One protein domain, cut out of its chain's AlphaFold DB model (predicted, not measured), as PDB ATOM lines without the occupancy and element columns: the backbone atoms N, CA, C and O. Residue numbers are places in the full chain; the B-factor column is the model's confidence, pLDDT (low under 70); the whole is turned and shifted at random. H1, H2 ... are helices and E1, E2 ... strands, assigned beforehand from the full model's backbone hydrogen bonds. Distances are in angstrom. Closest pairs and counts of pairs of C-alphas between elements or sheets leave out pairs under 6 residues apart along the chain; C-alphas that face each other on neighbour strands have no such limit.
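Overview. This is residues 3 to 209 of the 501 residues of an uncharacterized protein of SAR86 cluster bacterium SAR86A (UniProt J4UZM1). A twisted sheet of seven strands forms the middle layer of the body, with H1 and H3 over one face and the short H2 over the other. The hairpin of E1 and E2 is a thin arm away from this body; its tip, residues 9 to 14, sticks out, and the arm makes much of the length. The printed part has 207 residues with three named helices and nine named strands, mixed in class, in the order E1 E2 E3 E4 E5 H1 E6 H2 E7 E8 E9 H3. The large sheet runs E3 E4 E6 E5 E7 E9 E8 and is mixed. The whole is compact, with a radius of gyration of the C-alphas of 18.2 A, yet elongated, spanning 67 by 36 by 36 A.

Arrangement. Look first at E1, residues 3 to 9, and E2, residues 14 to 21, an antiparallel hairpin with N 6 and O 17 2.8 A apart, within hydrogen-bond range. Next, E3, residues 25 to 35, and E4, residues 47 to 58, form a hairpin, with N 30 and O 52 at 2.9 A. E5, residues 67 to 74, H1, residues 78 to 97, and E6, residues 110 to 117, form a strand-helix-strand unit, two parallel neighbour strands with a helix between, its crossover right-handed; N 71 and O 113 are 2.8 A apart. E6 is antiparallel to E4, with N 55 and O 114 at 3.0 A. H1 is on the sheet at a height of 8.3 A, over E5 and along the strands, at 24 degrees on the local plane. H2, residues 148 to 153, is on the opposite face; its C-alpha 153 is 6.5 A from that of Val 30 in E3, their closest pair. E6, H2 and E7, residues 159 to 164, form a split strand-helix-strand unit, its two strands running the same way with E5 between them in the sheet, and its crossover is right-handed; E5 and E7 are parallel, with N 72 and O 161 within hydrogen-bond range at 2.9 A. E8, residues 177 to 179, and E9, residues 182 to 186, form a hairpin, with N 179 and O 182 at 2.9 A; E9 is parallel to E7, with N 162 and O 183 at 2.9 A. H3, residues 192 to 208, lies over E7 and E9 at a height of 8.3 A and has a kink of 33 degrees near residue 201. H1 and H3 touch at a steep tilt of 50 degrees, the same way; their closest C-alphas, of Ser 92 and Arg 196, are 3.9 A apart. Each O i to N i+4 pair is within hydrogen-bond range in H1, but 1 of 2 in H2 and 10 of 13 in H3.

Along the chain. Find C-alpha 3 at (29.985, -53.763, -17.137), where E1 begins. E4, the longest strand, spans 31.7 A and E3 28.6 A. From C-alpha 78 at (45.730, -48.702, -43.461), H1 runs 29.0 A. H3 runs 24.4 A to C-alpha 208 at (14.808, -35.493, -34.309).

Size, cuts and confidence. The farthest C-alphas, of Ser 12 and Asp 134, are 70.8 A apart. The printed part has no cut; the long links are E3 to E4, H1 to E6, E6 to H2 and E7 to E8. No printed residue is under 70 in pLDDT.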
ATOM      1  N   ASP A   3      29.102 -53.501 -18.267       77.75
ATOM      2  CA  ASP A   3      29.985 -53.763 -17.137       77.75
ATOM      3  C   ASP A   3      30.663 -55.118 -17.330       77.75
ATOM      4  O   ASP A   3      30.017 -56.157 -17.481       77.75
ATOM      5  N   ALA A   4      31.988 -55.092 -17.347       78.00
ATOM      6  CA  ALA A   4      32.844 -56.251 -17.469       78.00
ATOM      7  C   ALA A   4      33.652 -56.431 -16.184       78.00
ATOM      8  O   ALA A   4      34.089 -55.471 -15.548       78.00
ATOM      9  N   GLU A   5      33.883 -57.688 -15.824       85.38
ATOM     10  CA  GLU A   5      34.707 -58.063 -14.684       85.38
ATOM     11  C   GLU A   5      36.023 -58.660 -15.190       85.38
ATOM     12  O   GLU A   5      36.031 -59.564 -16.031       85.38
ATOM     13  N   ILE A   6      37.150 -58.159 -14.686       85.50
ATOM     14  CA  ILE A   6      38.455 -58.786 -14.871       85.50
ATOM     15  C   ILE A   6      38.834 -59.528 -13.592       85.50
ATOM     16  O   ILE A   6      39.059 -58.939 -12.536       85.50
ATOM     17  N   ILE A   7      38.912 -60.853 -13.705       88.25
ATOM     18  CA  ILE A   7      39.329 -61.740 -12.621       88.25
ATOM     19  C   ILE A   7      40.755 -62.201 -12.900       88.25
ATOM     20  O   ILE A   7      41.026 -62.832 -13.924       88.25
ATOM     21  N   VAL A   8      41.672 -61.933 -11.974       86.56
ATOM     22  CA  VAL A   8      43.055 -62.420 -12.041       86.56
ATOM     23  C   VAL A   8      43.304 -63.340 -10.855       86.56
ATOM     24  O   VAL A   8      43.112 -62.945  -9.708       86.56
ATOM     25  N   SER A   9      43.748 -64.569 -11.118       89.19
ATOM     26  CA  SER A   9      44.102 -65.528 -10.071       89.19
ATOM     27  C   SER A   9      45.452 -66.178 -10.344       89.19
ATOM     28  O   SER A   9      45.769 -66.515 -11.484       89.19
ATOM     29  N   ASP A  10      46.229 -66.385  -9.281       90.88
ATOM     30  CA  ASP A  10      47.466 -67.175  -9.294       90.88
ATOM     31  C   ASP A  10      47.262 -68.609  -8.757       90.88
ATOM     32  O   ASP A  10      48.223 -69.345  -8.529       90.88
ATOM     33  N   GLY A  11      46.004 -69.014  -8.539       82.75
ATOM     34  CA  GLY A  11      45.627 -70.305  -7.964       82.75
ATOM     35  C   GLY A  11      45.603 -70.352  -6.430       82.75
ATOM     36  O   GLY A  11      45.123 -71.340  -5.880       82.75
ATOM     37  N   SER A  12      46.075 -69.308  -5.734       86.12
ATOM     38  CA  SER A  12      45.998 -69.171  -4.265       86.12
ATOM     39  C   SER A  12      45.231 -67.921  -3.826       86.12
ATOM     40  O   SER A  12      44.570 -67.932  -2.788       86.12
ATOM     41  N   LEU A  13      45.308 -66.852  -4.618       79.50
ATOM     42  CA  LEU A  13      44.590 -65.598  -4.444       79.50
ATOM     43  C   LEU A  13      43.824 -65.259  -5.722       79.50
ATOM     44  O   LEU A  13      44.202 -65.651  -6.828       79.50
ATOM     45  N   THR A  14      42.748 -64.501  -5.552       91.81
ATOM     46  CA  THR A  14      41.942 -63.976  -6.653       91.81
ATOM     47  C   THR A  14      41.721 -62.490  -6.415       91.81
ATOM     48  O   THR A  14      41.285 -62.097  -5.333       91.81
ATOM     49  N   GLY A  15      42.050 -61.678  -7.415       87.75
ATOM     50  CA  GLY A  15      41.688 -60.270  -7.508       87.75
ATOM     51  C   GLY A  15      40.579 -60.093  -8.537       87.75
ATOM     52  O   GLY A  15      40.551 -60.799  -9.546       87.75
ATOM     53  N   VAL A  16      39.674 -59.165  -8.258       90.75
ATOM     54  CA  VAL A  16      38.548 -58.819  -9.120       90.75
ATOM     55  C   VAL A  16      38.533 -57.306  -9.272       90.75
ATOM     56  O   VAL A  16      38.678 -56.598  -8.275       90.75
ATOM     57  N   ASP A  17      38.371 -56.834 -10.500       90.75
ATOM     58  CA  ASP A  17      38.106 -55.432 -10.806       90.75
ATOM     59  C   ASP A  17      36.994 -55.336 -11.857       90.75
ATOM     60  O   ASP A  17      36.784 -56.268 -12.637       90.75
ATOM     61  N   THR A  18      36.274 -54.223 -11.874       87.12
ATOM     62  CA  THR A  18      35.147 -53.993 -12.787       87.12
ATOM     63  C   THR A  18      35.408 -52.766 -13.640       87.12
ATOM     64  O   THR A  18      35.825 -51.729 -13.128       87.12
ATOM     65  N   TYR A  19      35.124 -52.858 -14.933       82.25
ATOM     66  CA  TYR A  19      35.260 -51.754 -15.876       82.25
ATOM     67  C   TYR A  19      34.100 -51.766 -16.863       82.25
ATOM     68  O   TYR A  19      33.605 -52.825 -17.235       82.25
ATOM     69  N   THR A  20      33.688 -50.595 -17.326       76.75
ATOM     70  CA  THR A  20      32.638 -50.490 -18.337       76.75
ATOM     71  C   THR A  20      33.284 -50.302 -19.708       76.75
ATOM     72  O   THR A  20      34.161 -49.453 -19.884       76.75
ATOM     73  N   THR A  21      32.881 -51.102 -20.694       78.75
ATOM     74  CA  THR A  21      33.415 -51.034 -22.061       78.75
ATOM     75  C   THR A  21      32.325 -51.257 -23.106       78.75
ATOM     76  O   THR A  21      31.218 -51.713 -22.811       78.75
ATOM     77  N   TRP A  22      32.636 -50.927 -24.357       82.19
ATOM     78  CA  TRP A  22      31.869 -51.398 -25.504       82.19
ATOM     79  C   TRP A  22      32.316 -52.811 -25.872       82.19
ATOM     80  O   TRP A  22      33.515 -53.082 -25.983       82.19
ATOM     81  N   HIS A  23      31.346 -53.697 -26.079       82.69
ATOM     82  CA  HIS A  23      31.556 -54.984 -26.722       82.69
ATOM     83  C   HIS A  23      30.861 -54.943 -28.073       82.69
ATOM     84  O   HIS A  23      29.705 -54.538 -28.156       82.69
ATOM     85  N   ILE A  24      31.571 -55.362 -29.117       90.12
ATOM     86  CA  ILE A  24      30.935 -55.608 -30.408       90.12
ATOM     87  C   ILE A  24      30.250 -56.972 -30.364       90.12
ATOM     88  O   ILE A  24      30.780 -57.911 -29.761       90.12
ATOM     89  N   SER A  25      29.115 -57.107 -31.037       90.44
ATOM     90  CA  SER A  25      28.457 -58.398 -31.235       90.44
ATOM     91  C   SER A  25      28.324 -58.719 -32.726       90.44
ATOM     92  O   SER A  25      28.430 -57.843 -33.589       90.44
ATOM     93  N   ASN A  26      28.167 -60.011 -33.029       93.94
ATOM     94  CA  ASN A  26      27.798 -60.512 -34.356       93.94
ATOM     95  C   ASN A  26      28.679 -60.001 -35.513       93.94
ATOM     96  O   ASN A  26      28.171 -59.683 -36.582       93.94
ATOM     97  N   LYS A  27      30.003 -59.947 -35.311       96.75
ATOM     98  CA  LYS A  27      30.945 -59.540 -36.359       96.75
ATOM     99  C   LYS A  27      30.919 -60.517 -37.540       96.75
ATOM    100  O   LYS A  27      31.309 -61.676 -37.392       96.75
ATOM    101  N   THR A  28      30.529 -60.025 -38.710       97.44
ATOM    102  CA  THR A  28      30.488 -60.760 -39.980       97.44
ATOM    103  C   THR A  28      31.321 -60.064 -41.049       97.44
ATOM    104  O   THR A  28      31.688 -58.900 -40.901       97.44
ATOM    105  N   VAL A  29      31.639 -60.788 -42.124       98.38
ATOM    106  CA  VAL A  29      32.203 -60.205 -43.347       98.38
ATOM    107  C   VAL A  29      31.082 -60.085 -44.371       98.38
ATOM    108  O   VAL A  29      30.380 -61.066 -44.617       98.38
ATOM    109  N   VAL A  30      30.916 -58.892 -44.931       98.19
ATOM    110  CA  VAL A  30      29.977 -58.584 -46.011       98.19
ATOM    111  C   VAL A  30      30.785 -58.120 -47.214       98.19
ATOM    112  O   VAL A  30      31.623 -57.232 -47.081       98.19
ATOM    113  N   THR A  31      30.544 -58.723 -48.374       98.31
ATOM    114  CA  THR A  31      31.184 -58.315 -49.625       98.31
ATOM    115  C   THR A  31      30.282 -57.325 -50.350       98.31
ATOM    116  O   THR A  31      29.120 -57.630 -50.622       98.31
ATOM    117  N   ILE A  32      30.822 -56.154 -50.673       97.38
ATOM    118  CA  ILE A  32      30.163 -55.130 -51.479       97.38
ATOM    119  C   ILE A  32      30.732 -55.115 -52.896       97.38
ATOM    120  O   ILE A  32      31.897 -55.453 -53.114       97.38
ATOM    121  N   SER A  33      29.919 -54.675 -53.853       95.88
ATOM    122  CA  SER A  33      30.357 -54.400 -55.219       95.88
ATOM    123  C   SER A  33      30.621 -52.905 -55.366       95.88
ATOM    124  O   SER A  33      29.754 -52.186 -55.849       95.88
ATOM    125  N   GLN A  34      31.791 -52.456 -54.917       95.25
ATOM    126  CA  GLN A  34      32.173 -51.047 -54.949       95.25
ATOM    127  C   GLN A  34      32.352 -50.570 -56.390       95.25
ATOM    128  O   GLN A  34      32.946 -51.280 -57.205       95.25
ATOM    129  N   ASP A  35      31.855 -49.374 -56.678       94.31
ATOM    130  CA  ASP A  35      32.084 -48.702 -57.948       94.31
ATOM    131  C   ASP A  35      33.514 -48.145 -58.049       94.31
ATOM    132  O   ASP A  35      34.022 -47.553 -57.092       94.31
ATOM    133  N   ASP A  36      34.182 -48.381 -59.181       91.38
ATOM    134  CA  ASP A  36      35.567 -47.945 -59.382       91.38
ATOM    135  C   ASP A  36      35.668 -46.448 -59.761       91.38
ATOM    136  O   ASP A  36      36.739 -45.864 -59.572       91.38
ATOM    137  N   ASP A  37      34.598 -45.826 -60.286       89.06
ATOM    138  CA  ASP A  37      34.560 -44.422 -60.726       89.06
ATOM    139  C   ASP A  37      33.195 -43.754 -60.433       89.06
ATOM    140  O   ASP A  37      32.317 -43.705 -61.293       89.06
ATOM    141  N   PRO A  38      33.010 -43.133 -59.252       84.50
ATOM    142  CA  PRO A  38      31.736 -42.514 -58.888       84.50
ATOM    143  C   PRO A  38      31.327 -41.325 -59.782       84.50
ATOM    144  O   PRO A  38      30.212 -40.819 -59.639       84.50
ATOM    145  N   GLU A  39      32.191 -40.828 -60.679       84.12
ATOM    146  CA  GLU A  39      31.846 -39.740 -61.607       84.12
ATOM    147  C   GLU A  39      31.050 -40.213 -62.835       84.12
ATOM    148  O   GLU A  39      30.330 -39.403 -63.429       84.12
ATOM    149  N   ASP A  40      31.132 -41.494 -63.219       84.69
ATOM    150  CA  ASP A  40      30.369 -42.039 -64.354       84.69
ATOM    151  C   ASP A  40      28.958 -42.531 -63.970       84.69
ATOM    152  O   ASP A  40      28.121 -42.799 -64.844       84.69
ATOM    153  N   GLY A  41      28.665 -42.502 -62.667       84.56
ATOM    154  CA  GLY A  41      27.407 -42.906 -62.054       84.56
ATOM    155  C   GLY A  41      27.351 -44.406 -61.751       84.56
ATOM    156  O   GLY A  41      27.918 -45.234 -62.442       84.56
ATOM    157  N   TYR A  42      26.573 -44.788 -60.740       88.81
ATOM    158  CA  TYR A  42      26.606 -46.156 -60.192       88.81
ATOM    159  C   TYR A  42      25.921 -47.235 -61.056       88.81
ATOM    160  O   TYR A  42      26.036 -48.433 -60.772       88.81
ATOM    161  N   ASP A  43      25.215 -46.828 -62.115       81.25
ATOM    162  CA  ASP A  43      24.496 -47.699 -63.052       81.25
ATOM    163  C   ASP A  43      25.362 -48.037 -64.277       81.25
ATOM    164  O   ASP A  43      25.052 -47.692 -65.420       81.25
ATOM    165  N   GLY A  44      26.476 -48.730 -64.058       76.19
ATOM    166  CA  GLY A  44      27.419 -49.037 -65.128       76.19
ATOM    167  C   GLY A  44      28.809 -49.319 -64.587       76.19
ATOM    168  O   GLY A  44      28.936 -49.839 -63.484       76.19
ATOM    169  N   GLY A  45      29.830 -49.033 -65.394       85.94
ATOM    170  CA  GLY A  45      31.206 -48.982 -64.908       85.94
ATOM    171  C   GLY A  45      31.875 -50.323 -64.594       85.94
ATOM    172  O   GLY A  45      31.324 -51.420 -64.756       85.94
ATOM    173  N   ALA A  46      33.142 -50.216 -64.199       92.25
ATOM    174  CA  ALA A  46      33.875 -51.307 -63.578       92.25
ATOM    175  C   ALA A  46      33.582 -51.299 -62.072       92.25
ATOM    176  O   ALA A  46      33.456 -50.239 -61.466       92.25
ATOM    177  N   LYS A  47      33.442 -52.489 -61.484       94.44
ATOM    178  CA  LYS A  47      33.190 -52.642 -60.052       94.44
ATOM    179  C   LYS A  47      34.151 -53.642 -59.446       94.44
ATOM    180  O   LYS A  47      34.352 -54.734 -59.994       94.44
ATOM    181  N   THR A  48      34.660 -53.312 -58.269       95.75
ATOM    182  CA  THR A  48      35.564 -54.163 -57.505       95.75
ATOM    183  C   THR A  48      34.863 -54.713 -56.270       95.75
ATOM    184  O   THR A  48      34.235 -53.996 -55.497       95.75
ATOM    185  N   GLN A  49      34.979 -56.026 -56.056       97.56
ATOM    186  CA  GLN A  49      34.469 -56.647 -54.836       97.56
ATOM    187  C   GLN A  49      35.371 -56.285 -53.654       97.56
ATOM    188  O   GLN A  49      36.584 -56.506 -53.717       97.56
ATOM    189  N   LYS A  50      34.780 -55.766 -52.577       97.75
ATOM    190  CA  LYS A  50      35.483 -55.442 -51.331       97.75
ATOM    191  C   LYS A  50      34.781 -56.054 -50.138       97.75
ATOM    192  O   LYS A  50      33.559 -56.020 -50.047       97.75
ATOM    193  N   ASP A  51      35.568 -56.537 -49.192       98.56
ATOM    194  CA  ASP A  51      35.056 -57.105 -47.954       98.56
ATOM    195  C   ASP A  51      35.050 -56.058 -46.835       98.56
ATOM    196  O   ASP A  51      36.039 -55.358 -46.612       98.56
ATOM    197  N   TYR A  52      33.946 -55.998 -46.093       98.56
ATOM    198  CA  TYR A  52      33.746 -55.140 -44.929       98.56
ATOM    199  C   TYR A  52      33.415 -55.980 -43.700       98.56
ATOM    200  O   TYR A  52      32.620 -56.920 -43.753       98.56
ATOM    201  N   TYR A  53      34.010 -55.627 -42.564       98.62
ATOM    202  CA  TYR A  53      33.555 -56.100 -41.268       98.62
ATOM    203  C   TYR A  53      32.316 -55.323 -40.851       98.62
ATOM    204  O   TYR A  53      32.397 -54.116 -40.654       98.62
ATOM    205  N   VAL A  54      31.214 -56.036 -40.637       98.50
ATOM    206  CA  VAL A  54      29.958 -55.483 -40.123       98.50
ATOM    207  C   VAL A  54      29.712 -56.049 -38.731       98.50
ATOM    208  O   VAL A  54      29.788 -57.262 -38.535       98.50
ATOM    209  N   TYR A  55      29.483 -55.184 -37.745       97.81
ATOM    210  CA  TYR A  55      29.270 -55.586 -36.354       97.81
ATOM    211  C   TYR A  55      28.373 -54.606 -35.603       97.81
ATOM    212  O   TYR A  55      28.303 -53.422 -35.923       97.81
ATOM    213  N   TYR A  56      27.712 -55.104 -34.563       96.69
ATOM    214  CA  TYR A  56      26.760 -54.338 -33.767       96.69
ATOM    215  C   TYR A  56      27.474 -53.701 -32.574       96.69
ATOM    216  O   TYR A  56      28.266 -54.358 -31.893       96.69
ATOM    217  N   LEU A  57      27.193 -52.422 -32.336       94.56
ATOM    218  CA  LEU A  57      27.637 -51.644 -31.175       94.56
ATOM    219  C   LEU A  57      26.550 -51.549 -30.103       94.56
ATOM    220  O   LEU A  57      26.850 -51.620 -28.912       94.56
ATOM    221  N   ILE A  58      25.298 -51.378 -30.536       93.25
ATOM    222  CA  ILE A  58      24.100 -51.395 -29.695       93.25
ATOM    223  C   ILE A  58      23.158 -52.425 -30.300       93.25
ATOM    224  O   ILE A  58      22.854 -52.364 -31.492       93.25
ATOM    225  N   GLY A  59      22.718 -53.368 -29.472       91.56
ATOM    226  CA  GLY A  59      21.836 -54.439 -29.897       91.56
ATOM    227  C   GLY A  59      22.532 -55.598 -30.620       91.56
ATOM    228  O   GLY A  59      23.726 -55.862 -30.451       91.56
ATOM    229  N   ASN A  60      21.732 -56.347 -31.372       92.00
ATOM    230  CA  ASN A  60      22.084 -57.541 -32.137       92.00
ATOM    231  C   ASN A  60      20.987 -57.803 -33.205       92.00
ATOM    232  O   ASN A  60      19.994 -57.076 -33.242       92.00
ATOM    233  N   PRO A  61      21.099 -58.832 -34.069       89.44
ATOM    234  CA  PRO A  61      20.095 -59.097 -35.110       89.44
ATOM    235  C   PRO A  61      18.673 -59.414 -34.607       89.44
ATOM    236  O   PRO A  61      17.754 -59.504 -35.415       89.44
ATOM    237  N   GLN A  62      18.490 -59.652 -33.306       88.81
ATOM    238  CA  GLN A  62      17.205 -59.886 -32.645       88.81
ATOM    239  C   GLN A  62      16.760 -58.696 -31.776       88.81
ATOM    240  O   GLN A  62      15.801 -58.832 -31.018       88.81
ATOM    241  N   SER A  63      17.457 -57.558 -31.838       89.00
ATOM    242  CA  SER A  63      17.096 -56.370 -31.065       89.00
ATOM    243  C   SER A  63      15.729 -55.826 -31.450       89.00
ATOM    244  O   SER A  63      15.342 -55.822 -32.617       89.00
ATOM    245  N   THR A  64      15.016 -55.345 -30.435       89.25
ATOM    246  CA  THR A  64      13.702 -54.717 -30.571       89.25
ATOM    247  C   THR A  64      13.802 -53.310 -31.138       89.25
ATOM    248  O   THR A  64      12.900 -52.907 -31.858       89.25
ATOM    249  N   GLY A  65      14.901 -52.592 -30.876       93.88
ATOM    250  CA  GLY A  65      15.133 -51.245 -31.378       93.88
ATOM    251  C   GLY A  65      15.166 -51.168 -32.904       93.88
ATOM    252  O   GLY A  65      16.162 -51.525 -33.539       93.88
ATOM    253  N   ARG A  66      14.082 -50.654 -33.488       95.38
ATOM    254  CA  ARG A  66      13.880 -50.597 -34.944       95.38
ATOM    255  C   ARG A  66      14.567 -49.435 -35.657       95.38
ATOM    256  O   ARG A  66      14.633 -49.441 -36.882       95.38
ATOM    257  N   THR A  67      15.162 -48.490 -34.929       97.00
ATOM    258  CA  THR A  67      16.051 -47.489 -35.534       97.00
ATOM    259  C   THR A  67      17.379 -48.158 -35.893       97.00
ATOM    260  O   THR A  67      18.343 -48.131 -35.123       97.00
ATOM    261  N   LYS A  68      17.414 -48.830 -37.048       97.31
ATOM    262  CA  LYS A  68      18.617 -49.452 -37.606       97.31
ATOM    263  C   LYS A  68      19.542 -48.366 -38.152       97.31
ATOM    264  O   LYS A  68      19.279 -47.789 -39.206       97.31
ATOM    265  N   TYR A  69      20.615 -48.097 -37.416       98.12
ATOM    266  CA  TYR A  69      21.548 -47.010 -37.685       98.12
ATOM    267  C   TYR A  69      22.911 -47.564 -38.105       98.12
ATOM    268  O   TYR A  69      23.619 -48.180 -37.303       98.12
ATOM    269  N   LEU A  70      23.271 -47.345 -39.369       98.62
ATOM    270  CA  LEU A  70      24.517 -47.803 -39.970       98.62
ATOM    271  C   LEU A  70      25.597 -46.714 -39.921       98.62
ATOM    272  O   LEU A  70      25.420 -45.618 -40.442       98.62
ATOM    273  N   PHE A  71      26.755 -47.045 -39.364       98.69
ATOM    274  CA  PHE A  71      27.984 -46.271 -39.488       98.69
ATOM    275  C   PHE A  71      28.894 -46.907 -40.534       98.69
ATOM    276  O   PHE A  71      29.107 -48.118 -40.495       98.69
ATOM    277  N   ILE A  72      29.463 -46.107 -41.434       98.75
ATOM    278  CA  ILE A  72      30.380 -46.577 -42.481       98.75
ATOM    279  C   ILE A  72      31.713 -45.844 -42.344       98.75
ATOM    280  O   ILE A  72      31.755 -44.614 -42.354       98.75
ATOM    281  N   GLY A  73      32.805 -46.598 -42.217       98.44
ATOM    282  CA  GLY A  73      34.162 -46.080 -42.355       98.44
ATOM    283  C   GLY A  73      34.538 -45.946 -43.827       98.44
ATOM    284  O   GLY A  73      34.547 -46.941 -44.549       98.44
ATOM    285  N   ASP A  74      34.859 -44.730 -44.257       98.31
ATOM    286  CA  ASP A  74      35.020 -44.371 -45.667       98.31
ATOM    287  C   ASP A  74      36.398 -43.754 -45.968       98.31
ATOM    288  O   ASP A  74      36.947 -42.994 -45.161       98.31
ATOM    289  N   SER A  75      36.969 -44.108 -47.126       97.44
ATOM    290  CA  SER A  75      38.301 -43.675 -47.583       97.44
ATOM    291  C   SER A  75      39.441 -43.956 -46.596       97.44
ATOM    292  O   SER A  75      40.413 -43.209 -46.526       97.44
ATOM    293  N   LEU A  76      39.337 -45.029 -45.809       98.50
ATOM    294  CA  LEU A  76      40.337 -45.376 -44.795       98.50
ATOM    295  C   LEU A  76      41.549 -46.061 -45.442       98.50
ATOM    296  O   LEU A  76      41.381 -47.089 -46.096       98.50
ATOM    297  N   ASP A  77      42.758 -45.537 -45.215       97.94
ATOM    298  CA  ASP A  77      44.015 -46.118 -45.707       97.94
ATOM    299  C   ASP A  77      44.864 -46.675 -44.546       97.94
ATOM    300  O   ASP A  77      45.402 -45.960 -43.690       97.94
ATOM    301  N   GLY A  78      44.970 -48.003 -44.488       97.88
ATOM    302  CA  GLY A  78      45.730 -48.702 -43.461       97.88
ATOM    303  C   GLY A  78      45.123 -48.685 -42.045       97.88
ATOM    304  O   GLY A  78      44.063 -48.139 -41.739       97.88
ATOM    305  N   ASN A  79      45.841 -49.321 -41.112       96.94
ATOM    306  CA  ASN A  79      45.381 -49.519 -39.726       96.94
ATOM    307  C   ASN A  79      45.303 -48.227 -38.891       96.94
ATOM    308  O   ASN A  79      44.609 -48.188 -37.868       96.94
ATOM    309  N   THR A  80      46.037 -47.186 -39.290       97.56
ATOM    310  CA  THR A  80      46.001 -45.884 -38.614       97.56
ATOM    311  C   THR A  80      44.625 -45.253 -38.776       97.56
ATOM    312  O   THR A  80      44.007 -44.890 -37.774       97.56
ATOM    313  N   ASP A  81      44.101 -45.218 -40.000       98.38
ATOM    314  CA  ASP A  81      42.792 -44.636 -40.290       98.38
ATOM    315  C   ASP A  81      41.654 -45.447 -39.675       98.38
ATOM    316  O   ASP A  81      40.739 -44.866 -39.096       98.38
ATOM    317  N   ILE A  82      41.763 -46.781 -39.649       98.25
ATOM    318  CA  ILE A  82      40.834 -47.642 -38.895       98.25
ATOM    319  C   ILE A  82      40.807 -47.269 -37.406       98.25
ATOM    320  O   ILE A  82      39.747 -47.230 -36.776       98.25
ATOM    321  N   SER A  83      41.965 -46.962 -36.819       98.00
ATOM    322  CA  SER A  83      42.042 -46.544 -35.415       98.00
ATOM    323  C   SER A  83      41.408 -45.166 -35.194       98.00
ATOM    324  O   SER A  83      40.733 -44.960 -34.184       98.00
ATOM    325  N   LEU A  84      41.585 -44.229 -36.131       98.44
ATOM    326  CA  LEU A  84      40.946 -42.911 -36.088       98.44
ATOM    327  C   LEU A  84      39.423 -43.012 -36.256       98.44
ATOM    328  O   LEU A  84      38.696 -42.407 -35.467       98.44
ATOM    329  N   TYR A  85      38.947 -43.824 -37.204       98.56
ATOM    330  CA  TYR A  85      37.531 -44.132 -37.412       98.56
ATOM    331  C   TYR A  85      36.883 -44.647 -36.128       98.56
ATOM    332  O   TYR A  85      35.924 -44.056 -35.635       98.56
ATOM    333  N   ARG A  86      37.457 -45.689 -35.515       97.56
ATOM    334  CA  ARG A  86      36.917 -46.270 -34.277       97.56
ATOM    335  C   ARG A  86      36.890 -45.267 -33.123       97.56
ATOM    336  O   ARG A  86      35.945 -45.272 -32.340       97.56
ATOM    337  N   ARG A  87      37.886 -44.377 -33.015       97.75
ATOM    338  CA  ARG A  87      37.872 -43.288 -32.019       97.75
ATOM    339  C   ARG A  87      36.745 -42.291 -32.278       97.75
ATOM    340  O   ARG A  87      36.034 -41.944 -31.338       97.75
ATOM    341  N   ALA A  88      36.564 -41.856 -33.524       98.12
ATOM    342  CA  ALA A  88      35.479 -40.956 -33.909       98.12
ATOM    343  C   ALA A  88      34.101 -41.587 -33.645       98.12
ATOM    344  O   ALA A  88      33.242 -40.961 -33.022       98.12
ATOM    345  N   LEU A  89      33.923 -42.849 -34.038       97.62
ATOM    346  CA  LEU A  89      32.719 -43.650 -33.836       97.62
ATOM    347  C   LEU A  89      32.354 -43.775 -32.354       97.62
ATOM    348  O   LEU A  89      31.271 -43.362 -31.944       97.62
ATOM    349  N   ILE A  90      33.272 -44.278 -31.524       95.50
ATOM    350  CA  ILE A  90      33.008 -44.482 -30.095       95.50
ATOM    351  C   ILE A  90      32.783 -43.152 -29.374       95.50
ATOM    352  O   ILE A  90      31.898 -43.064 -28.527       95.50
ATOM    353  N   ALA A  91      33.519 -42.092 -29.721       96.00
ATOM    354  CA  ALA A  91      33.280 -40.769 -29.150       96.00
ATOM    355  C   ALA A  91      31.890 -40.215 -29.508       96.00
ATOM    356  O   ALA A  91      31.267 -39.550 -28.680       96.00
ATOM    357  N   SER A  92      31.402 -40.509 -30.715       96.12
ATOM    358  CA  SER A  92      30.072 -40.112 -31.193       96.12
ATOM    359  C   SER A  92      28.964 -40.850 -30.447       96.12
ATOM    360  O   SER A  92      28.106 -40.214 -29.839       96.12
ATOM    361  N   VAL A  93      29.050 -42.182 -30.384       95.12
ATOM    362  CA  VAL A  93      28.099 -43.022 -29.639       95.12
ATOM    363  C   VAL A  93      28.105 -42.671 -28.147       95.12
ATOM    364  O   VAL A  93      27.045 -42.540 -27.539       95.12
ATOM    365  N   ASN A  94      29.278 -42.434 -27.549       93.25
ATOM    366  CA  ASN A  94      29.378 -42.011 -26.150       93.25
ATOM    367  C   ASN A  94      28.729 -40.649 -25.902       93.25
ATOM    368  O   ASN A  94      28.105 -40.468 -24.861       93.25
ATOM    369  N   LYS A  95      28.873 -39.686 -26.824       94.19
ATOM    370  CA  LYS A  95      28.244 -38.370 -26.662       94.19
ATOM    371  C   LYS A  95      26.722 -38.476 -26.694       94.19
ATOM    372  O   LYS A  95      26.087 -37.830 -25.873       94.19
ATOM    373  N   LEU A  96      26.161 -39.316 -27.566       94.00
ATOM    374  CA  LEU A  96      24.719 -39.590 -27.603       94.00
ATOM    375  C   LEU A  96      24.246 -40.288 -26.323       94.00
ATOM    376  O   LEU A  96      23.314 -39.822 -25.675       94.00
ATOM    377  N   ASN A  97      24.955 -41.329 -25.887       91.62
ATOM    378  CA  ASN A  97      24.631 -42.069 -24.665       91.62
ATOM    379  C   ASN A  97      24.795 -41.232 -23.378       91.62
ATOM    380  O   ASN A  97      24.221 -41.571 -22.350       91.62
ATOM    381  N   ALA A  98      25.598 -40.166 -23.409       91.19
ATOM    382  CA  ALA A  98      25.774 -39.224 -22.301       91.19
ATOM    383  C   ALA A  98      24.941 -37.939 -22.459       91.19
ATOM    384  O   ALA A  98      25.089 -37.017 -21.655       91.19
ATOM    385  N   SER A  99      24.130 -37.845 -23.514       93.31
ATOM    386  CA  SER A  99      23.279 -36.688 -23.770       93.31
ATOM    387  C   SER A  99      21.974 -36.753 -22.985       93.31
ATOM    388  O   SER A  99      21.616 -37.770 -22.401       93.31
ATOM    389  N   ASP A 100      21.238 -35.654 -23.025       94.19
ATOM    390  CA  ASP A 100      19.863 -35.540 -22.547       94.19
ATOM    391  C   ASP A 100      18.843 -36.358 -23.363       94.19
ATOM    392  O   ASP A 100      17.724 -36.539 -22.900       94.19
ATOM    393  N   ALA A 101      19.225 -36.920 -24.517       95.44
ATOM    394  CA  ALA A 101      18.410 -37.867 -25.285       95.44
ATOM    395  C   ALA A 101      18.717 -39.349 -24.972       95.44
ATOM    396  O   ALA A 101      18.195 -40.242 -25.642       95.44
ATOM    397  N   SER A 102      19.557 -39.643 -23.968       94.06
ATOM    398  CA  SER A 102      20.033 -41.007 -23.691       94.06
ATOM    399  C   SER A 102      18.917 -42.022 -23.423       94.06
ATOM    400  O   SER A 102      19.088 -43.194 -23.743       94.06
ATOM    401  N   GLU A 103      17.778 -41.587 -22.871       94.44
ATOM    402  CA  GLU A 103      16.615 -42.456 -22.608       94.44
ATOM    403  C   GLU A 103      16.073 -43.118 -23.888       94.44
ATOM    404  O   GLU A 103      15.576 -44.244 -23.851       94.44
ATOM    405  N   PHE A 104      16.245 -42.452 -25.036       96.25
ATOM    406  CA  PHE A 104      15.802 -42.920 -26.349       96.25
ATOM    407  C   PHE A 104      16.944 -43.437 -27.224       96.25
ATOM    408  O   PHE A 104      16.693 -43.888 -28.336       96.25
ATOM    409  N   PHE A 105      18.191 -43.394 -26.749       94.75
ATOM    410  CA  PHE A 105      19.359 -43.907 -27.463       94.75
ATOM    411  C   PHE A 105      19.902 -45.160 -26.762       94.75
ATOM    412  O   PHE A 105      20.935 -45.145 -26.094       94.75
ATOM    413  N   GLY A 106      19.172 -46.263 -26.921       90.00
ATOM    414  CA  GLY A 106      19.483 -47.566 -26.335       90.00
ATOM    415  C   GLY A 106      18.840 -48.707 -27.121       90.00
ATOM    416  O   GLY A 106      18.171 -48.467 -28.122       90.00
ATOM    417  N   GLU A 107      19.034 -49.947 -26.670       90.94
ATOM    418  CA  GLU A 107      18.588 -51.152 -27.396       90.94
ATOM    419  C   GLU A 107      17.064 -51.280 -27.560       90.94
ATOM    420  O   GLU A 107      16.607 -51.983 -28.460       90.94
ATOM    421  N   ASP A 108      16.290 -50.556 -26.745       92.38
ATOM    422  CA  ASP A 108      14.830 -50.476 -26.859       92.38
ATOM    423  C   ASP A 108      14.376 -49.735 -28.125       92.38
ATOM    424  O   ASP A 108      13.281 -49.985 -28.619       92.38
ATOM    425  N   TYR A 109      15.211 -48.832 -28.655       96.38
ATOM    426  CA  TYR A 109      14.857 -47.932 -29.759       96.38
ATOM    427  C   TYR A 109      15.803 -48.036 -30.958       96.38
ATOM    428  O   TYR A 109      15.359 -47.918 -32.103       96.38
ATOM    429  N   PHE A 110      17.091 -48.283 -30.709       96.88
ATOM    430  CA  PHE A 110      18.165 -48.290 -31.696       96.88
ATOM    431  C   PHE A 110      18.843 -49.653 -31.810       96.88
ATOM    432  O   PHE A 110      19.160 -50.310 -30.819       96.88
ATOM    433  N   THR A 111      19.195 -49.990 -33.047       97.00
ATOM    434  CA  THR A 111      20.171 -51.024 -33.381       97.00
ATOM    435  C   THR A 111      21.311 -50.342 -34.132       97.00
ATOM    436  O   THR A 111      21.147 -49.947 -35.284       97.00
ATOM    437  N   VAL A 112      22.460 -50.162 -33.474       97.56
ATOM    438  CA  VAL A 112      23.603 -49.426 -34.043       97.56
ATOM    439  C   VAL A 112      24.633 -50.404 -34.580       97.56
ATOM    440  O   VAL A 112      25.163 -51.229 -33.835       97.56
ATOM    441  N   VAL A 113      24.954 -50.271 -35.862       98.19
ATOM    442  CA  VAL A 113      25.850 -51.158 -36.604       98.19
ATOM    443  C   VAL A 113      26.977 -50.340 -37.210       98.19
ATOM    444  O   VAL A 113      26.767 -49.226 -37.668       98.19
ATOM    445  N   SER A 114      28.185 -50.890 -37.218       98.44
ATOM    446  CA  SER A 114      29.349 -50.290 -37.860       98.44
ATOM    447  C   SER A 114      29.886 -51.209 -38.948       98.44
ATOM    448  O   SER A 114      30.041 -52.410 -38.720       98.44
ATOM    449  N   ALA A 115      30.231 -50.616 -40.088       98.62
ATOM    450  CA  ALA A 115      30.918 -51.230 -41.207       98.62
ATOM    451  C   ALA A 115      32.295 -50.574 -41.403       98.62
ATOM    452  O   ALA A 115      32.406 -49.357 -41.526       98.62
ATOM    453  N   GLU A 116      33.356 -51.375 -41.431       98.12
ATOM    454  CA  GLU A 116      34.730 -50.924 -41.705       98.12
ATOM    455  C   GLU A 116      35.405 -51.892 -42.695       98.12
ATOM    456  O   GLU A 116      35.117 -53.092 -42.640       98.12
ATOM    457  N   PRO A 117      36.289 -51.430 -43.595       98.25
ATOM    458  CA  PRO A 117      36.909 -52.300 -44.592       98.25
ATOM    459  C   PRO A 117      37.794 -53.366 -43.931       98.25
ATOM    460  O   PRO A 117      38.494 -53.104 -42.948       98.25
ATOM    461  N   VAL A 118      37.772 -54.585 -44.479       98.31
ATOM    462  CA  VAL A 118      38.692 -55.664 -44.079       98.31
ATOM    463  C   VAL A 118      40.117 -55.340 -44.526       98.31
ATOM    464  O   VAL A 118      41.057 -55.565 -43.763       98.31
ATOM    465  N   ASP A 119      40.256 -54.797 -45.736       97.50
ATOM    466  CA  ASP A 119      41.513 -54.312 -46.307       97.50
ATOM    467  C   ASP A 119      41.380 -52.811 -46.642       97.50
ATOM    468  O   ASP A 119      40.778 -52.472 -47.662       97.50
ATOM    469  N   PRO A 120      41.826 -51.904 -45.751       97.44
ATOM    470  CA  PRO A 120      41.703 -50.457 -45.936       97.44
ATOM    471  C   PRO A 120      42.724 -49.941 -46.959       97.44
ATOM    472  O   PRO A 120      43.913 -49.848 -46.650       97.44
ATOM    473  N   ASP A 121      42.254 -49.582 -48.154       96.81
ATOM    474  CA  ASP A 121      43.072 -49.144 -49.293       96.81
ATOM    475  C   ASP A 121      42.831 -47.683 -49.723       96.81
ATOM    476  O   ASP A 121      43.257 -47.269 -50.802       96.81
ATOM    477  N   GLY A 122      42.131 -46.904 -48.894       96.44
ATOM    478  CA  GLY A 122      41.824 -45.495 -49.139       96.44
ATOM    479  C   GLY A 122      40.653 -45.242 -50.094       96.44
ATOM    480  O   GLY A 122      40.272 -44.087 -50.292       96.44
ATOM    481  N   THR A 123      40.048 -46.282 -50.672       96.06
ATOM    482  CA  THR A 123      38.903 -46.122 -51.579       96.06
ATOM    483  C   THR A 123      37.596 -45.856 -50.816       96.06
ATOM    484  O   THR A 123      37.444 -46.221 -49.647       96.06
ATOM    485  N   SER A 124      36.645 -45.181 -51.469       96.38
ATOM    486  CA  SER A 124      35.340 -44.855 -50.880       96.38
ATOM    487  C   SER A 124      34.283 -45.890 -51.287       96.38
ATOM    488  O   SER A 124      33.982 -45.976 -52.479       96.38
ATOM    489  N   PRO A 125      33.695 -46.677 -50.361       96.31
ATOM    490  CA  PRO A 125      32.663 -47.661 -50.698       96.31
ATOM    491  C   PRO A 125      31.398 -47.062 -51.315       96.31
ATOM    492  O   PRO A 125      30.660 -47.788 -51.968       96.31
ATOM    493  N   VAL A 126      31.131 -45.779 -51.065       96.19
ATOM    494  CA  VAL A 126      29.867 -45.103 -51.408       96.19
ATOM    495  C   VAL A 126      30.087 -43.832 -52.233       96.19
ATOM    496  O   VAL A 126      29.167 -43.032 -52.375       96.19
ATOM    497  N   GLY A 127      31.301 -43.631 -52.755       95.44
ATOM    498  CA  GLY A 127      31.640 -42.516 -53.642       95.44
ATOM    499  C   GLY A 127      31.713 -41.136 -52.976       95.44
ATOM    500  O   GLY A 127      31.451 -40.129 -53.631       95.44
ATOM    501  N   VAL A 128      32.067 -41.043 -51.687       96.25
ATOM    502  CA  VAL A 128      32.241 -39.751 -51.003       96.25
ATOM    503  C   VAL A 128      33.310 -38.911 -51.697       96.25
ATOM    504  O   VAL A 128      34.476 -39.292 -51.799       96.25
ATOM    505  N   ARG A 129      32.913 -37.700 -52.089       94.12
ATOM    506  CA  ARG A 129      33.786 -36.659 -52.637       94.12
ATOM    507  C   ARG A 129      33.271 -35.267 -52.281       94.12
ATOM    508  O   ARG A 129      32.243 -35.133 -51.617       94.12
ATOM    509  N   THR A 130      34.005 -34.239 -52.690       95.00
ATOM    510  CA  THR A 130      33.652 -32.821 -52.519       95.00
ATOM    511  C   THR A 130      33.538 -32.130 -53.889       95.00
ATOM    512  O   THR A 130      33.671 -32.789 -54.921       95.00
ATOM    513  N   GLY A 131      33.286 -30.816 -53.916       90.69
ATOM    514  CA  GLY A 131      33.228 -30.035 -55.162       90.69
ATOM    515  C   GLY A 131      31.868 -30.020 -55.874       90.69
ATOM    516  O   GLY A 131      31.795 -29.629 -57.033       90.69
ATOM    517  N   CYS A 132      30.788 -30.428 -55.201       90.38
ATOM    518  CA  CYS A 132      29.432 -30.435 -55.778       90.38
ATOM    519  C   CYS A 132      28.609 -29.174 -55.482       90.38
ATOM    520  O   CYS A 132      27.472 -29.056 -55.940       90.38
ATOM    521  N   TYR A 133      29.153 -28.243 -54.695       88.00
ATOM    522  CA  TYR A 133      28.461 -27.033 -54.267       88.00
ATOM    523  C   TYR A 133      29.306 -25.799 -54.586       88.00
ATOM    524  O   TYR A 133      30.321 -25.559 -53.941       88.00
ATOM    525  N   ASP A 134      28.842 -24.973 -55.529       86.62
ATOM    526  CA  ASP A 134      29.555 -23.762 -55.977       86.62
ATOM    527  C   ASP A 134      29.811 -22.738 -54.854       86.62
ATOM    528  O   ASP A 134      30.698 -21.894 -54.960       86.62
ATOM    529  N   PHE A 135      28.998 -22.761 -53.792       84.50
ATOM    530  CA  PHE A 135      29.120 -21.825 -52.673       84.50
ATOM    531  C   PHE A 135      30.123 -22.283 -51.604       84.50
ATOM    532  O   PHE A 135      30.591 -21.452 -50.829       84.50
ATOM    533  N   ASP A 136      30.429 -23.581 -51.547       88.31
ATOM    534  CA  ASP A 136      31.426 -24.160 -50.648       88.31
ATOM    535  C   ASP A 136      31.853 -25.541 -51.167       88.31
ATOM    536  O   ASP A 136      31.198 -26.563 -50.939       88.31
ATOM    537  N   GLU A 137      32.989 -25.559 -51.860       92.62
ATOM    538  CA  GLU A 137      33.550 -26.757 -52.480       92.62
ATOM    539  C   GLU A 137      34.067 -27.784 -51.459       92.62
ATOM    540  O   GLU A 137      34.396 -28.901 -51.857       92.62
ATOM    541  N   ASP A 138      34.151 -27.455 -50.163       94.75
ATOM    542  CA  ASP A 138      34.549 -28.400 -49.113       94.75
ATOM    543  C   ASP A 138      33.381 -29.275 -48.634       94.75
ATOM    544  O   ASP A 138      33.612 -30.268 -47.936       94.75
ATOM    545  N   ILE A 139      32.133 -28.943 -48.984       93.31
ATOM    546  CA  ILE A 139      30.954 -29.733 -48.608       93.31
ATOM    547  C   ILE A 139      30.959 -31.076 -49.344       93.31
ATOM    548  O   ILE A 139      31.139 -31.142 -50.563       93.31
ATOM    549  N   TYR A 140      30.724 -32.157 -48.596       95.81
ATOM    550  CA  TYR A 140      30.614 -33.494 -49.172       95.81
ATOM    551  C   TYR A 140      29.374 -33.648 -50.065       95.81
ATOM    552  O   TYR A 140      28.277 -33.209 -49.725       95.81
ATOM    553  N   CYS A 141      29.537 -34.341 -51.188       94.69
ATOM    554  CA  CYS A 141      28.513 -34.589 -52.203       94.69
ATOM    555  C   CYS A 141      27.479 -35.641 -51.760       94.69
ATOM    556  O   CYS A 141      27.429 -36.755 -52.271       94.69
ATOM    557  N   ILE A 142      26.643 -35.306 -50.779       94.75
ATOM    558  CA  ILE A 142      25.736 -36.268 -50.129       94.75
ATOM    559  C   ILE A 142      24.566 -36.755 -51.006       94.75
ATOM    560  O   ILE A 142      24.060 -37.864 -50.802       94.75
ATOM    561  N   SER A 143      24.170 -35.966 -52.008       93.06
ATOM    562  CA  SER A 143      23.121 -36.338 -52.973       93.06
ATOM    563  C   SER A 143      23.579 -37.381 -53.996       93.06
ATOM    564  O   SER A 143      22.760 -37.879 -54.758       93.06
ATOM    565  N   GLU A 144      24.878 -37.679 -54.049       92.94
ATOM    566  CA  GLU A 144      25.504 -38.458 -55.119       92.94
ATOM    567  C   GLU A 144      26.130 -39.749 -54.585       92.94
ATOM    568  O   GLU A 144      27.085 -40.237 -55.165       92.94
ATOM    569  N   LEU A 145      25.643 -40.288 -53.464       95.19
ATOM    570  CA  LEU A 145      26.167 -41.520 -52.862       95.19
ATOM    571  C   LEU A 145      25.609 -42.781 -53.542       95.19
ATOM    572  O   LEU A 145      24.455 -42.786 -53.973       95.19
ATOM    573  N   ASP A 146      26.383 -43.871 -53.547       95.62
ATOM    574  CA  ASP A 146      25.872 -45.207 -53.901       95.62
ATOM    575  C   ASP A 146      25.045 -45.785 -52.741       95.62
ATOM    576  O   ASP A 146      25.538 -46.530 -51.887       95.62
ATOM    577  N   GLU A 147      23.770 -45.404 -52.672       95.06
ATOM    578  CA  GLU A 147      22.878 -45.817 -51.581       95.06
ATOM    579  C   GLU A 147      22.583 -47.326 -51.585       95.06
ATOM    580  O   GLU A 147      22.254 -47.885 -50.539       95.06
ATOM    581  N   ALA A 148      22.763 -48.021 -52.717       94.44
ATOM    582  CA  ALA A 148      22.520 -49.463 -52.798       94.44
ATOM    583  C   ALA A 148      23.458 -50.260 -51.874       94.44
ATOM    584  O   ALA A 148      23.116 -51.354 -51.418       94.44
ATOM    585  N   ILE A 149      24.631 -49.705 -51.557       96.88
ATOM    586  CA  ILE A 149      25.590 -50.306 -50.627       96.88
ATOM    587  C   ILE A 149      25.055 -50.346 -49.190       96.88
ATOM    588  O   ILE A 149      25.397 -51.272 -48.447       96.88
ATOM    589  N   PHE A 150      24.195 -49.403 -48.790       97.88
ATOM    590  CA  PHE A 150      23.652 -49.364 -47.430       97.88
ATOM    591  C   PHE A 150      22.841 -50.621 -47.125       97.88
ATOM    592  O   PHE A 150      23.085 -51.272 -46.111       97.88
ATOM    593  N   ASP A 151      21.964 -51.022 -48.048       96.81
ATOM    594  CA  ASP A 151      21.122 -52.212 -47.902       96.81
ATOM    595  C   ASP A 151      21.924 -53.517 -47.936       96.81
ATOM    596  O   ASP A 151      21.538 -54.502 -47.307       96.81
ATOM    597  N   VAL A 152      23.072 -53.537 -48.625       97.38
ATOM    598  CA  VAL A 152      23.989 -54.687 -48.600       97.38
ATOM    599  C   VAL A 152      24.641 -54.832 -47.221       97.38
ATOM    600  O   VAL A 152      24.783 -55.951 -46.724       97.38
ATOM    601  N   MET A 153      25.035 -53.719 -46.592       97.62
ATOM    602  CA  MET A 153      25.684 -53.721 -45.275       97.62
ATOM    603  C   MET A 153      24.693 -53.917 -44.119       97.62
ATOM    604  O   MET A 153      24.990 -54.653 -43.176       97.62
ATOM    605  N   LEU A 154      23.532 -53.263 -44.181       97.19
ATOM    606  CA  LEU A 154      22.468 -53.332 -43.186       97.19
ATOM    607  C   LEU A 154      21.091 -53.152 -43.854       97.19
ATOM    608  O   LEU A 154      20.652 -52.018 -44.053       97.19
ATOM    609  N   PRO A 155      20.374 -54.248 -44.150       95.25
ATOM    610  CA  PRO A 155      19.021 -54.178 -44.693       95.25
ATOM    611  C   PRO A 155      18.046 -53.437 -43.773       95.25
ATOM    612  O   PRO A 155      18.093 -53.593 -42.544       95.25
ATOM    613  N   ASP A 156      17.125 -52.689 -44.381       93.31
ATOM    614  CA  ASP A 156      16.117 -51.853 -43.711       93.31
ATOM    615  C   ASP A 156      16.738 -50.807 -42.766       93.31
ATOM    616  O   ASP A 156      16.177 -50.484 -41.715       93.31
ATOM    617  N   ASN A 157      17.943 -50.325 -43.082       96.25
ATOM    618  CA  ASN A 157      18.516 -49.190 -42.369       96.25
ATOM    619  C   ASN A 157      17.611 -47.961 -42.559       96.25
ATOM    620  O   ASN A 157      17.083 -47.724 -43.641       96.25
ATOM    621  N   VAL A 158      17.432 -47.193 -41.487       96.25
ATOM    622  CA  VAL A 158      16.638 -45.950 -41.507       96.25
ATOM    623  C   VAL A 158      17.488 -44.729 -41.192       96.25
ATOM    624  O   VAL A 158      16.985 -43.617 -41.242       96.25
ATOM    625  N   LEU A 159      18.765 -44.931 -40.849       97.62
ATOM    626  CA  LEU A 159      19.752 -43.886 -40.602       97.62
ATOM    627  C   LEU A 159      21.136 -44.360 -41.046       97.62
ATOM    628  O   LEU A 159      21.527 -45.498 -40.767       97.62
ATOM    629  N   VAL A 160      21.909 -43.464 -41.665       98.38
ATOM    630  CA  VAL A 160      23.283 -43.740 -42.107       98.38
ATOM    631  C   VAL A 160      24.219 -42.581 -41.760       98.38
ATOM    632  O   VAL A 160      23.956 -41.425 -42.086       98.38
ATOM    633  N   SER A 161      25.354 -42.895 -41.138       98.38
ATOM    634  CA  SER A 161      26.457 -41.962 -40.890       98.38
ATOM    635  C   SER A 161      27.741 -42.461 -41.528       98.38
ATOM    636  O   SER A 161      28.289 -43.488 -41.135       98.38
ATOM    637  N   ILE A 162      28.274 -41.694 -42.469       98.50
ATOM    638  CA  ILE A 162      29.542 -41.998 -43.123       98.50
ATOM    639  C   ILE A 162      30.637 -41.165 -42.459       98.50
ATOM    640  O   ILE A 162      30.594 -39.936 -42.479       98.50
ATOM    641  N   LEU A 163      31.621 -41.826 -41.852       98.44
ATOM    642  CA  LEU A 163      32.793 -41.171 -41.283       98.44
ATOM    643  C   LEU A 163      33.958 -41.346 -42.253       98.44
ATOM    644  O   LEU A 163      34.464 -42.453 -42.428       98.44
ATOM    645  N   THR A 164      34.378 -40.248 -42.873       98.00
ATOM    646  CA  THR A 164      35.270 -40.280 -44.033       98.00
ATOM    647  C   THR A 164      36.621 -39.623 -43.776       98.00
ATOM    648  O   THR A 164      36.744 -38.644 -43.031       98.00
ATOM    649  N   LYS A 165      37.652 -40.150 -44.433       97.19
ATOM    650  CA  LYS A 165      38.971 -39.522 -44.580       97.19
ATOM    651  C   LYS A 165      39.109 -38.698 -45.865       97.19
ATOM    652  O   LYS A 165      40.117 -38.002 -46.001       97.19
ATOM    653  N   ALA A 166      38.114 -38.723 -46.752       95.44
ATOM    654  CA  ALA A 166      38.085 -37.921 -47.966       95.44
ATOM    655  C   ALA A 166      38.153 -36.421 -47.640       95.44
ATOM    656  O   ALA A 166      37.551 -35.930 -46.676       95.44
ATOM    657  N   VAL A 167      38.901 -35.691 -48.460       94.94
ATOM    658  CA  VAL A 167      39.078 -34.241 -48.369       94.94
ATOM    659  C   VAL A 167      39.089 -33.647 -49.770       94.94
ATOM    660  O   VAL A 167      39.499 -34.305 -50.724       94.94
ATOM    661  N   ASN A 168      38.687 -32.388 -49.870       94.44
ATOM    662  CA  ASN A 168      38.891 -31.571 -51.046       94.44
ATOM    663  C   ASN A 168      40.405 -31.498 -51.349       94.44
ATOM    664  O   ASN A 168      41.195 -31.171 -50.452       94.44
ATOM    665  N   PRO A 169      40.831 -31.826 -52.583       90.88
ATOM    666  CA  PRO A 169      42.243 -31.864 -52.956       90.88
ATOM    667  C   PRO A 169      42.918 -30.484 -52.943       90.88
ATOM    668  O   PRO A 169      44.130 -30.411 -52.729       90.88
ATOM    669  N   ASP A 170      42.157 -29.406 -53.132       92.69
ATOM    670  CA  ASP A 170      42.670 -28.039 -53.190       92.69
ATOM    671  C   ASP A 170      42.816 -27.417 -51.793       92.69
ATOM    672  O   ASP A 170      43.820 -26.758 -51.503       92.69
ATOM    673  N   SER A 171      41.850 -27.647 -50.899       93.56
ATOM    674  CA  SER A 171      41.854 -27.075 -49.543       93.56
ATOM    675  C   SER A 171      42.462 -28.003 -48.480       93.56
ATOM    676  O   SER A 171      42.918 -27.542 -47.428       93.56
ATOM    677  N   GLY A 172      42.464 -29.321 -48.714       91.56
ATOM    678  CA  GLY A 172      42.790 -30.341 -47.710       91.56
ATOM    679  C   GLY A 172      41.744 -30.464 -46.590       91.56
ATOM    680  O   GLY A 172      42.030 -31.013 -45.511       91.56
ATOM    681  N   LEU A 173      40.544 -29.920 -46.802       90.69
ATOM    682  CA  LEU A 173      39.440 -29.901 -45.848       90.69
ATOM    683  C   LEU A 173      38.240 -30.705 -46.353       90.69
ATOM    684  O   LEU A 173      38.191 -31.166 -47.479       90.69
ATOM    685  N   GLY A 174      37.288 -30.927 -45.460       92.00
ATOM    686  CA  GLY A 174      35.994 -31.514 -45.774       92.00
ATOM    687  C   GLY A 174      35.001 -31.004 -44.741       92.00
ATOM    688  O   GLY A 174      35.345 -30.915 -43.549       92.00
ATOM    689  N   ARG A 175      33.814 -30.615 -45.197       90.75
ATOM    690  CA  ARG A 175      32.744 -30.026 -44.396       90.75
ATOM    691  C   ARG A 175      31.581 -31.011 -44.331       90.75
ATOM    692  O   ARG A 175      31.072 -31.464 -45.352       90.75
ATOM    693  N   GLY A 176      31.216 -31.360 -43.097       90.81
ATOM    694  CA  GLY A 176      30.121 -32.281 -42.822       90.81
ATOM    695  C   GLY A 176      28.782 -31.753 -43.323       90.81
ATOM    696  O   GLY A 176      28.604 -30.542 -43.461       90.81
ATOM    697  N   VAL A 177      27.872 -32.677 -43.614       91.00
ATOM    698  CA  VAL A 177      26.555 -32.372 -44.179       91.00
ATOM    699  C   VAL A 177      25.550 -33.464 -43.816       91.00
ATOM    700  O   VAL A 177      25.917 -34.640 -43.698       91.00
ATOM    701  N   ASN A 178      24.287 -33.076 -43.679       92.19
ATOM    702  CA  ASN A 178      23.132 -33.959 -43.577       92.19
ATOM    703  C   ASN A 178      22.203 -33.786 -44.787       92.19
ATOM    704  O   ASN A 178      22.042 -32.686 -45.318       92.19
ATOM    705  N   GLN A 179      21.580 -34.886 -45.205       92.31
ATOM    706  CA  GLN A 179      20.453 -34.870 -46.123       92.31
ATOM    707  C   GLN A 179      19.547 -36.071 -45.841       92.31
ATOM    708  O   GLN A 179      19.909 -37.220 -46.108       92.31
ATOM    709  N   GLY A 180      18.345 -35.792 -45.336       93.00
ATOM    710  CA  GLY A 180      17.388 -36.828 -44.960       93.00
ATOM    711  C   GLY A 180      17.972 -37.744 -43.885       93.00
ATOM    712  O   GLY A 180      18.492 -37.280 -42.874       93.00
ATOM    713  N   TYR A 181      17.931 -39.051 -44.130       94.81
ATOM    714  CA  TYR A 181      18.408 -40.065 -43.188       94.81
ATOM    715  C   TYR A 181      19.938 -40.244 -43.159       94.81
ATOM    716  O   TYR A 181      20.462 -41.040 -42.375       94.81
ATOM    717  N   LYS A 182      20.670 -39.525 -44.019       95.88
ATOM    718  CA  LYS A 182      22.111 -39.694 -44.229       95.88
ATOM    719  C   LYS A 182      22.880 -38.485 -43.715       95.88
ATOM    720  O   LYS A 182      22.451 -37.343 -43.876       95.88
ATOM    721  N   ASN A 183      24.075 -38.721 -43.191       95.75
ATOM    722  CA  ASN A 183      25.052 -37.666 -42.933       95.75
ATOM    723  C   ASN A 183      26.484 -38.139 -43.204       95.75
ATOM    724  O   ASN A 183      26.803 -39.316 -43.042       95.75
ATOM    725  N   ILE A 184      27.351 -37.207 -43.606       96.88
ATOM    726  CA  ILE A 184      28.775 -37.455 -43.863       96.88
ATOM    727  C   ILE A 184      29.595 -36.555 -42.952       96.88
ATOM    728  O   ILE A 184      29.359 -35.349 -42.902       96.88
ATOM    729  N   GLN A 185      30.576 -37.121 -42.253       96.00
ATOM    730  CA  GLN A 185      31.431 -36.390 -41.326       96.00
ATOM    731  C   GLN A 185      32.906 -36.726 -41.497       96.00
ATOM    732  O   GLN A 185      33.304 -37.884 -41.604       96.00
ATOM    733  N   ARG A 186      33.746 -35.693 -41.445       95.25
ATOM    734  CA  ARG A 186      35.197 -35.850 -41.565       95.25
ATOM    735  C   ARG A 186      35.801 -36.499 -40.318       95.25
ATOM    736  O   ARG A 186      35.539 -36.067 -39.193       95.25
ATOM    737  N   ILE A 187      36.727 -37.428 -40.527       96.62
ATOM    738  CA  ILE A 187      37.663 -37.940 -39.523       96.62
ATOM    739  C   ILE A 187      38.944 -37.098 -39.566       96.62
ATOM    740  O   ILE A 187      39.642 -37.017 -40.580       96.62
ATOM    741  N   ARG A 188      39.276 -36.453 -38.446       93.62
ATOM    742  CA  ARG A 188      40.468 -35.596 -38.322       93.62
ATOM    743  C   ARG A 188      41.667 -36.402 -37.821       93.62
ATOM    744  O   ARG A 188      41.520 -37.213 -36.914       93.62
ATOM    745  N   ASP A 189      42.861 -36.107 -38.330       92.44
ATOM    746  CA  ASP A 189      44.101 -36.781 -37.903       92.44
ATOM    747  C   ASP A 189      44.486 -36.484 -36.452       92.44
ATOM    748  O   ASP A 189      44.912 -37.363 -35.705       92.44
ATOM    749  N   THR A 190      44.342 -35.225 -36.045       92.44
ATOM    750  CA  THR A 190      44.827 -34.741 -34.747       92.44
ATOM    751  C   THR A 190      43.786 -34.839 -33.638       92.44
ATOM    752  O   THR A 190      44.147 -34.977 -32.471       92.44
ATOM    753  N   ASP A 191      42.504 -34.787 -33.994       94.00
ATOM    754  CA  ASP A 191      41.382 -34.808 -33.055       94.00
ATOM    755  C   ASP A 191      40.162 -35.517 -33.676       94.00
ATOM    756  O   ASP A 191      39.164 -34.870 -34.014       94.00
ATOM    757  N   PRO A 192      40.244 -36.845 -33.897       95.19
ATOM    758  CA  PRO A 192      39.158 -37.613 -34.514       95.19
ATOM    759  C   PRO A 192      37.886 -37.607 -33.660       95.19
ATOM    760  O   PRO A 192      36.783 -37.739 -34.170       95.19
ATOM    761  N   GLU A 193      38.013 -37.424 -32.347       96.06
ATOM    762  CA  GLU A 193      36.870 -37.470 -31.440       96.06
ATOM    763  C   GLU A 193      36.003 -36.214 -31.534       96.06
ATOM    764  O   GLU A 193      34.862 -36.251 -31.077       96.06
ATOM    765  N   ARG A 194      36.495 -35.121 -32.137       92.69
ATOM    766  CA  ARG A 194      35.708 -33.908 -32.399       92.69
ATOM    767  C   ARG A 194      34.492 -34.171 -33.287       92.69
ATOM    768  O   ARG A 194      33.497 -33.462 -33.154       92.69
ATOM    769  N   THR A 195      34.552 -35.200 -34.133       93.94
ATOM    770  CA  THR A 195      33.453 -35.645 -35.003       93.94
ATOM    771  C   THR A 195      32.152 -35.877 -34.234       93.94
ATOM    772  O   THR A 195      31.086 -35.566 -34.755       93.94
ATOM    773  N   ARG A 196      32.226 -36.284 -32.958       94.56
ATOM    774  CA  ARG A 196      31.051 -36.489 -32.092       94.56
ATOM    775  C   ARG A 196      30.101 -35.296 -32.028       94.56
ATOM    776  O   ARG A 196      28.909 -35.477 -31.820       94.56
ATOM    777  N   HIS A 197      30.635 -34.076 -32.126       92.19
ATOM    778  CA  HIS A 197      29.837 -32.863 -31.984       92.19
ATOM    779  C   HIS A 197      28.974 -32.632 -33.214       92.19
ATOM    780  O   HIS A 197      27.768 -32.469 -33.076       92.19
ATOM    781  N   THR A 198      29.587 -32.694 -34.395       91.56
ATOM    782  CA  THR A 198      28.858 -32.556 -35.654       91.56
ATOM    783  C   THR A 198      27.947 -33.755 -35.886       91.56
ATOM    784  O   THR A 198      26.818 -33.575 -36.300       91.56
ATOM    785  N   LEU A 199      28.363 -34.971 -35.517       94.81
ATOM    786  CA  LEU A 199      27.502 -36.142 -35.661       94.81
ATOM    787  C   LEU A 199      26.209 -36.039 -34.846       94.81
ATOM    788  O   LEU A 199      25.138 -36.315 -35.369       94.81
ATOM    789  N   MET A 200      26.302 -35.631 -33.577       95.38
ATOM    790  CA  MET A 200      25.113 -35.420 -32.748       95.38
ATOM    791  C   MET A 200      24.205 -34.331 -33.341       95.38
ATOM    792  O   MET A 200      22.993 -34.508 -33.370       95.38
ATOM    793  N   HIS A 201      24.782 -33.242 -33.848       94.44
ATOM    794  CA  HIS A 201      24.039 -32.192 -34.544       94.44
ATOM    795  C   HIS A 201      23.280 -32.743 -35.766       94.44
ATOM    796  O   HIS A 201      22.058 -32.654 -35.820       94.44
ATOM    797  N   GLU A 202      23.967 -33.436 -36.680       93.25
ATOM    798  CA  GLU A 202      23.322 -33.980 -37.884       93.25
ATOM    799  C   GLU A 202      22.285 -35.064 -37.594       93.25
ATOM    800  O   GLU A 202      21.309 -35.205 -38.329       93.25
ATOM    801  N   LEU A 203      22.495 -35.860 -36.541       94.94
ATOM    802  CA  LEU A 203      21.500 -36.830 -36.101       94.94
ATOM    803  C   LEU A 203      20.226 -36.123 -35.618       94.94
ATOM    804  O   LEU A 203      19.133 -36.652 -35.800       94.94
ATOM    805  N   GLY A 204      20.350 -34.912 -35.065       95.00
ATOM    806  CA  GLY A 204      19.210 -34.065 -34.726       95.00
ATOM    807  C   GLY A 204      18.326 -33.759 -35.935       95.00
ATOM    808  O   GLY A 204      17.106 -33.885 -35.841       95.00
ATOM    809  N   HIS A 205      18.923 -33.456 -37.091       93.06
ATOM    810  CA  HIS A 205      18.179 -33.286 -38.345       93.06
ATOM    811  C   HIS A 205      17.577 -34.600 -38.848       93.06
ATOM    812  O   HIS A 205      16.387 -34.654 -39.145       93.06
ATOM    813  N   ALA A 206      18.391 -35.659 -38.932       93.62
ATOM    814  CA  ALA A 206      17.982 -36.926 -39.545       93.62
ATOM    815  C   ALA A 206      16.875 -37.651 -38.771       93.62
ATOM    816  O   ALA A 206      16.057 -38.340 -39.371       93.62
ATOM    817  N   HIS A 207      16.896 -37.541 -37.442       95.31
ATOM    818  CA  HIS A 207      16.065 -38.347 -36.546       95.31
ATOM    819  C   HIS A 207      15.115 -37.506 -35.694       95.31
ATOM    820  O   HIS A 207      14.001 -37.929 -35.412       95.31
ATOM    821  N   GLY A 208      15.548 -36.319 -35.262       94.25
ATOM    822  CA  GLY A 208      14.808 -35.493 -34.309       94.25
ATOM    823  C   GLY A 208      13.990 -34.358 -34.918       94.25
ATOM    824  O   GLY A 208      13.427 -33.574 -34.157       94.25
ATOM    825  N   TYR A 209      13.939 -34.239 -36.251       92.62
ATOM    826  CA  TYR A 209      13.227 -33.162 -36.961       92.62
ATOM    827  C   TYR A 209      13.664 -31.760 -36.508       92.62
ATOM    828  O   TYR A 209      12.871 -30.818 -36.442       92.62
TER     829      TYR A 209